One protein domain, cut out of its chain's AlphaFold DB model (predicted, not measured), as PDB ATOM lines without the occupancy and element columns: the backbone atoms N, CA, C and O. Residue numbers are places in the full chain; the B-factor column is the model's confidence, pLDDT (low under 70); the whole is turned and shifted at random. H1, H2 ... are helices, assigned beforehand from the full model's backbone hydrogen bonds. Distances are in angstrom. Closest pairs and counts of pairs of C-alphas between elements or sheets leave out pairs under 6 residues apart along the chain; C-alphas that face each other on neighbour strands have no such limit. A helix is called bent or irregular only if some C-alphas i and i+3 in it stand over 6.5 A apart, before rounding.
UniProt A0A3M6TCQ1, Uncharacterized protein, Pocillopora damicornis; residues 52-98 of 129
ATOM      1  N   ARG A  52      -8.325  46.229 -41.725       84.06
ATOM      2  CA  ARG A  52      -8.598  46.114 -43.168       84.06
ATOM      3  C   ARG A  52      -9.074  44.693 -43.515       84.06
ATOM      4  O   ARG A  52      -8.683  43.751 -42.821       84.06
ATOM      5  N   PRO A  53      -9.896  44.506 -44.564       83.50
ATOM      6  CA  PRO A  53     -10.225  43.173 -45.067       83.50
ATOM      7  C   PRO A  53      -8.954  42.364 -45.386       83.50
ATOM      8  O   PRO A  53      -7.997  42.949 -45.898       83.50
ATOM      9  N   PRO A  54      -8.909  41.053 -45.078       82.19
ATOM     10  CA  PRO A  54      -9.986  40.218 -44.519       82.19
ATOM     11  C   PRO A  54     -10.081  40.230 -42.977       82.19
ATOM     12  O   PRO A  54     -11.000  39.646 -42.400       82.19
ATOM     13  N   LEU A  55      -9.146  40.892 -42.287       81.81
ATOM     14  CA  LEU A  55      -9.022  40.862 -40.821       81.81
ATOM     15  C   LEU A  55     -10.173  41.571 -40.092       81.81
ATOM     16  O   LEU A  55     -10.410  41.308 -38.914       81.81
ATOM     17  N   ASN A  56     -10.924  42.419 -40.795       81.69
ATOM     18  CA  ASN A  56     -12.139  43.064 -40.289       81.69
ATOM     19  C   ASN A  56     -13.239  42.078 -39.849       81.69
ATOM     20  O   ASN A  56     -14.139  42.474 -39.114       81.69
ATOM     21  N   SER A  57     -13.164  40.815 -40.276       82.19
ATOM     22  CA  SER A  57     -14.116  39.750 -39.930       82.19
ATOM     23  C   SER A  57     -13.548  38.701 -38.961       82.19
ATOM     24  O   SER A  57     -14.188  37.685 -38.692       82.19
ATOM     25  N   GLY A  58     -12.347  38.934 -38.421       84.81
ATOM     26  CA  GLY A  58     -11.681  38.006 -37.507       84.81
ATOM     27  C   GLY A  58     -12.400  37.848 -36.163       84.81
ATOM     28  O   GLY A  58     -13.131  38.732 -35.720       84.81
ATOM     29  N   LEU A  59     -12.132  36.740 -35.458       86.81
ATOM     30  CA  LEU A  59     -12.741  36.409 -34.156       86.81
ATOM     31  C   LEU A  59     -12.595  37.527 -33.103       86.81
ATOM     32  O   LEU A  59     -13.452  37.667 -32.233       86.81
ATOM     33  N   SER A  60     -11.523  38.318 -33.170       82.38
ATOM     34  CA  SER A  60     -11.261  39.418 -32.231       82.38
ATOM     35  C   SER A  60     -12.105  40.671 -32.486       82.38
ATOM     36  O   SER A  60     -12.238  41.486 -31.576       82.38
ATOM     37  N   VAL A  61     -12.656  40.823 -33.697       85.69
ATOM     38  CA  VAL A  61     -13.433  42.001 -34.138       85.69
ATOM     39  C   VAL A  61     -14.902  41.665 -34.374       85.69
ATOM     40  O   VAL A  61     -15.753  42.527 -34.212       85.69
ATOM     41  N   ALA A  62     -15.215  40.421 -34.744       86.38
ATOM     42  CA  ALA A  62     -16.585  39.988 -34.959       86.38
ATOM     43  C   ALA A  62     -17.460  40.262 -33.727       86.38
ATOM     44  O   ALA A  62     -17.028  40.082 -32.589       86.38
ATOM     45  N   GLU A  63     -18.714  40.632 -33.977       86.06
ATOM     46  CA  GLU A  63     -19.690  40.983 -32.946       86.06
ATOM     47  C   GLU A  63     -20.878  40.008 -32.940       86.06
ATOM     48  O   GLU A  63     -21.180  39.331 -33.935       86.06
ATOM     49  N   GLY A  64     -21.554  39.917 -31.793       86.69
ATOM     50  CA  GLY A  64     -22.817  39.195 -31.629       86.69
ATOM     51  C   GLY A  64     -22.827  37.754 -32.167       86.69
ATOM     52  O   GLY A  64     -22.024  36.900 -31.779       86.69
ATOM     53  N   LYS A  65     -23.786  37.452 -33.056       88.56
ATOM     54  CA  LYS A  65     -23.999  36.097 -33.605       88.56
ATOM     55  C   LYS A  65     -22.810  35.603 -34.433       88.56
ATOM     56  O   LYS A  65     -22.467  34.424 -34.354       88.56
ATOM     57  N   THR A  66     -22.163  36.489 -35.189       88.00
ATOM     58  CA  THR A  66     -20.990  36.154 -36.009       88.00
ATOM     59  C   THR A  66     -19.829  35.720 -35.126       88.00
ATOM     60  O   THR A  66     -19.228  34.676 -35.375       88.00
ATOM     61  N   TRP A  67     -19.577  36.461 -34.044       89.31
ATOM     62  CA  TRP A  67     -18.587  36.088 -33.037       89.31
ATOM     63  C   TRP A  67     -18.884  34.724 -32.416       89.31
ATOM     64  O   TRP A  67     -18.007  33.860 -32.367       89.31
ATOM     65  N   LYS A  68     -20.136  34.497 -31.996       89.38
ATOM     66  CA  LYS A  68     -20.557  33.229 -31.384       89.38
ATOM     67  C   LYS A  68     -20.332  32.049 -32.331       89.38
ATOM     68  O   LYS A  68     -19.811  31.020 -31.902       89.38
ATOM     69  N   ARG A  69     -20.669  32.209 -33.615       91.81
ATOM     70  CA  ARG A  69     -20.428  31.197 -34.651       91.81
ATOM     71  C   ARG A  69     -18.935  30.908 -34.804       91.81
ATOM     72  O   ARG A  69     -18.532  29.766 -34.625       91.81
ATOM     73  N   LEU A  70     -18.122  31.938 -35.053       91.31
ATOM     74  CA  LEU A  70     -16.670  31.793 -35.223       91.31
ATOM     75  C   LEU A  70     -16.022  31.123 -34.008       91.31
ATOM     76  O   LEU A  70     -15.226  30.199 -34.161       91.31
ATOM     77  N   ARG A  71     -16.394  31.542 -32.794       90.62
ATOM     78  CA  ARG A  71     -15.868  30.959 -31.558       90.62
ATOM     79  C   ARG A  71     -16.229  29.486 -31.443       90.62
ATOM     80  O   ARG A  71     -15.352  28.683 -31.150       90.62
ATOM     81  N   THR A  72     -17.487  29.131 -31.684       91.62
ATOM     82  CA  THR A  72     -17.955  27.740 -31.574       91.62
ATOM     83  C   THR A  72     -17.227  26.837 -32.567       91.62
ATOM     84  O   THR A  72     -16.803  25.748 -32.198       91.62
ATOM     85  N   THR A  73     -17.002  27.314 -33.791       92.25
ATOM     86  CA  THR A  73     -16.272  26.570 -34.823       92.25
ATOM     87  C   THR A  73     -14.780  26.422 -34.511       92.25
ATOM     88  O   THR A  73     -14.214  25.365 -34.761       92.25
ATOM     89  N   LEU A  74     -14.131  27.455 -33.960       89.88
ATOM     90  CA  LEU A  74     -12.679  27.457 -33.728       89.88
ATOM     91  C   LEU A  74     -12.258  26.814 -32.401       89.88
ATOM     92  O   LEU A  74     -11.178  26.236 -32.319       89.88
ATOM     93  N   THR A  75     -13.095  26.895 -31.364       90.00
ATOM     94  CA  THR A  75     -12.802  26.344 -30.027       90.00
ATOM     95  C   THR A  75     -12.345  24.871 -30.035       90.00
ATOM     96  O   THR A  75     -11.352  24.589 -29.364       90.00
ATOM     97  N   PRO A  76     -12.962  23.925 -30.781       88.50
ATOM     98  CA  PRO A  76     -12.537  22.517 -30.750       88.50
ATOM     99  C   PRO A  76     -11.122  22.270 -31.302       88.50
ATOM    100  O   PRO A  76     -10.492  21.267 -30.957       88.50
ATOM    101  N   THR A  77     -10.585  23.182 -32.116       87.50
ATOM    102  CA  THR A  77      -9.219  23.076 -32.655       87.50
ATOM    103  C   THR A  77      -8.157  23.371 -31.593       87.50
ATOM    104  O   THR A  77      -7.057  22.834 -31.661       87.50
ATOM    105  N   PHE A  78      -8.489  24.161 -30.569       86.19
ATOM    106  CA  PHE A  78      -7.577  24.554 -29.487       86.19
ATOM    107  C   PHE A  78      -7.751  23.695 -28.227       86.19
ATOM    108  O   PHE A  78      -7.700  24.186 -27.101       86.19
ATOM    109  N   THR A  79      -7.976  22.394 -28.401       90.62
ATOM    110  CA  THR A  79      -7.999  21.440 -27.283       90.62
ATOM    111  C   THR A  79      -6.583  21.023 -26.895       90.62
ATOM    112  O   THR A  79      -5.678  21.030 -27.728       90.62
ATOM    113  N   ALA A  80      -6.386  20.599 -25.643       90.00
ATOM    114  CA  ALA A  80      -5.077  20.158 -25.153       90.00
ATOM    115  C   ALA A  80      -4.448  19.073 -26.049       90.00
ATOM    116  O   ALA A  80      -3.263  19.140 -26.361       90.00
ATOM    117  N   ASN A  81      -5.245  18.114 -26.531       90.44
ATOM    118  CA  ASN A  81      -4.756  17.055 -27.417       90.44
ATOM    119  C   ASN A  81      -4.322  17.583 -28.788       90.44
ATOM    120  O   ASN A  81      -3.295  17.152 -29.303       90.44
ATOM    121  N   LYS A  82      -5.069  18.523 -29.378       90.00
ATOM    122  CA  LYS A  82      -4.685  19.144 -30.654       90.00
ATOM    123  C   LYS A  82      -3.468  20.047 -30.496       90.00
ATOM    124  O   LYS A  82      -2.580  20.008 -31.336       90.00
ATOM    125  N   LEU A  83      -3.366  20.778 -29.388       92.38
ATOM    126  CA  LEU A  83      -2.189  21.586 -29.076       92.38
ATOM    127  C   LEU A  83      -0.933  20.726 -28.929       92.38
ATOM    128  O   LEU A  83       0.085  21.073 -29.518       92.38
ATOM    129  N   LYS A  84      -1.010  19.568 -28.258       93.06
ATOM    130  CA  LYS A  84       0.108  18.608 -28.190       93.06
ATOM    131  C   LYS A  84       0.598  18.168 -29.574       93.06
ATOM    132  O   LYS A  84       1.790  17.964 -29.749       93.06
ATOM    133  N   GLN A  85      -0.296  18.064 -30.559       92.56
ATOM    134  CA  GLN A  85       0.073  17.752 -31.946       92.56
ATOM    135  C   GLN A  85       0.736  18.936 -32.674       92.56
ATOM    136  O   GLN A  85       1.478  18.721 -33.626       92.56
ATOM    137  N   ILE A  86       0.486  20.176 -32.239       93.88
ATOM    138  CA  ILE A  86       1.057  21.398 -32.832       93.88
ATOM    139  C   ILE A  86       2.450  21.706 -32.260       93.88
ATOM    140  O   ILE A  86       3.282  22.245 -32.986       93.88
ATOM    141  N   VAL A  87       2.729  21.342 -31.003       94.69
ATOM    142  CA  VAL A  87       4.041  21.532 -30.345       94.69
ATOM    143  C   VAL A  87       5.243  21.170 -31.239       94.69
ATOM    144  O   VAL A  87       6.066  22.059 -31.456       94.69
ATOM    145  N   PRO A  88       5.334  19.974 -31.856       95.56
ATOM    146  CA  PRO A  88       6.495  19.619 -32.682       95.56
ATOM    147  C   PRO A  88       6.667  20.509 -33.924       95.56
ATOM    148  O   PRO A  88       7.772  20.678 -34.438       95.56
ATOM    149  N   ILE A  89       5.583  21.111 -34.426       95.88
ATOM    150  CA  ILE A  89       5.645  22.062 -35.547       95.88
ATOM    151  C   ILE A  89       6.328  23.356 -35.095       95.88
ATOM    152  O   ILE A  89       7.130  23.920 -35.841       95.88
ATOM    153  N   ILE A  90       6.013  23.816 -33.881       96.00
ATOM    154  CA  ILE A  90       6.616  25.009 -33.281       96.00
ATOM    155  C   ILE A  90       8.098  24.754 -33.003       96.00
ATOM    156  O   ILE A  90       8.918  25.589 -33.368       96.00
ATOM    157  N   GLU A  91       8.444  23.599 -32.432       96.94
ATOM    158  CA  GLU A  91       9.835  23.201 -32.162       96.94
ATOM    159  C   GLU A  91      10.672  23.206 -33.445       96.94
ATOM    160  O   GLU A  91      11.649  23.940 -33.541       96.94
ATOM    161  N   ASN A  92      10.207  22.534 -34.499       97.19
ATOM    162  CA  ASN A  92      10.890  22.529 -35.795       97.19
ATOM    163  C   ASN A  92      11.049  23.937 -36.404       97.19
ATOM    164  O   ASN A  92      12.040  24.232 -37.076       97.19
ATOM    165  N   ALA A  93      10.065  24.823 -36.224       96.44
ATOM    166  CA  ALA A  93      10.176  26.206 -36.684       96.44
ATOM    167  C   ALA A  93      11.225  26.991 -35.879       96.44
ATOM    168  O   ALA A  93      11.996  27.750 -36.473       96.44
ATOM    169  N   SER A  94      11.279  26.777 -34.564       96.88
ATOM    170  CA  SER A  94      12.294  27.340 -33.673       96.88
ATOM    171  C   SER A  94      13.695  26.843 -34.020       96.88
ATOM    172  O   SER A  94      14.595  27.665 -34.160       96.88
ATOM    173  N   ASP A  95      13.876  25.547 -34.272       97.19
ATOM    174  CA  ASP A  95      15.174  24.966 -34.640       97.19
ATOM    175  C   ASP A  95      15.690  25.535 -35.963       97.19
ATOM    176  O   ASP A  95      16.851  25.922 -36.095       97.19
ATOM    177  N   LYS A  96      14.800  25.676 -36.954       96.62
ATOM    178  CA  LYS A  96      15.126  26.323 -38.233       96.62
ATOM    179  C   LYS A  96      15.517  27.783 -38.060       96.62
ATOM    180  O   LYS A  96      16.387  28.269 -38.786       96.62
ATOM    181  N   LEU A  97      14.844  28.499 -37.162       96.00
ATOM    182  CA  LEU A  97      15.180  29.884 -36.853       96.00
ATOM    183  C   LEU A  97      16.547  29.961 -36.167       96.00
ATOM    184  O   LEU A  97      17.374  30.769 -36.582       96.00
ATOM    185  N   HIS A  98      16.801  29.084 -35.197       96.00
ATOM    186  CA  HIS A  98      18.059  28.998 -34.464       96.00
ATOM    187  C   HIS A  98      19.237  28.722 -35.401       96.00
ATOM    188  O   HIS A  98      20.171  29.515 -35.460       96.00
TER     189      HIS A  98
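What this domain is: This is residues 52 to 98 of the 129 residues of an uncharacterized protein of Pocillopora damicornis (UniProt A0A3M6TCQ1). The longest helix, H2, forms one arm of a wide, open V, and H1 forms the other, end to end with it. Residues 52 to 63, with no named element, lie on H1's side; residues 79 to 85 and 87 to 98 stick out. The printed part has 47 residues with two named helices, H1 then H2, and no named strand, class all helix. It is extended, radius of gyration of the C-alphas 14.9 A, and flat, spanning 40 by 28 by 10 A.

Where its parts are: Find C-alpha 80 at (-5.077, 20.158, -25.153); from there H2, residues 80 to 98, runs 26.5 A to C-alpha 98 at (18.059, 28.998, -34.464), with a kink of 28 degrees near residue 87. H1, residues 64 to 78, begins at C-alpha 64 at (-22.817, 39.195, -31.629) and runs 21.2 A. Both are only just irregular: C-alphas 73 and 76 are 6.9 A apart, and C-alphas 85 and 88 6.7 A.

How they stand to each other: At Thr 79, a tight link, H2 and H1 meet only through their link. O i to N i+4 pairs within hydrogen-bond range number 13 of 15 in H2 and 8 of 11 in H1.

The domain as a whole: The farthest C-alphas, Lys 65 and His 98, are 42.7 A apart. The printed part has no cut; mean pLDDT of the printed part is 90.2, and no printed residue is under 70.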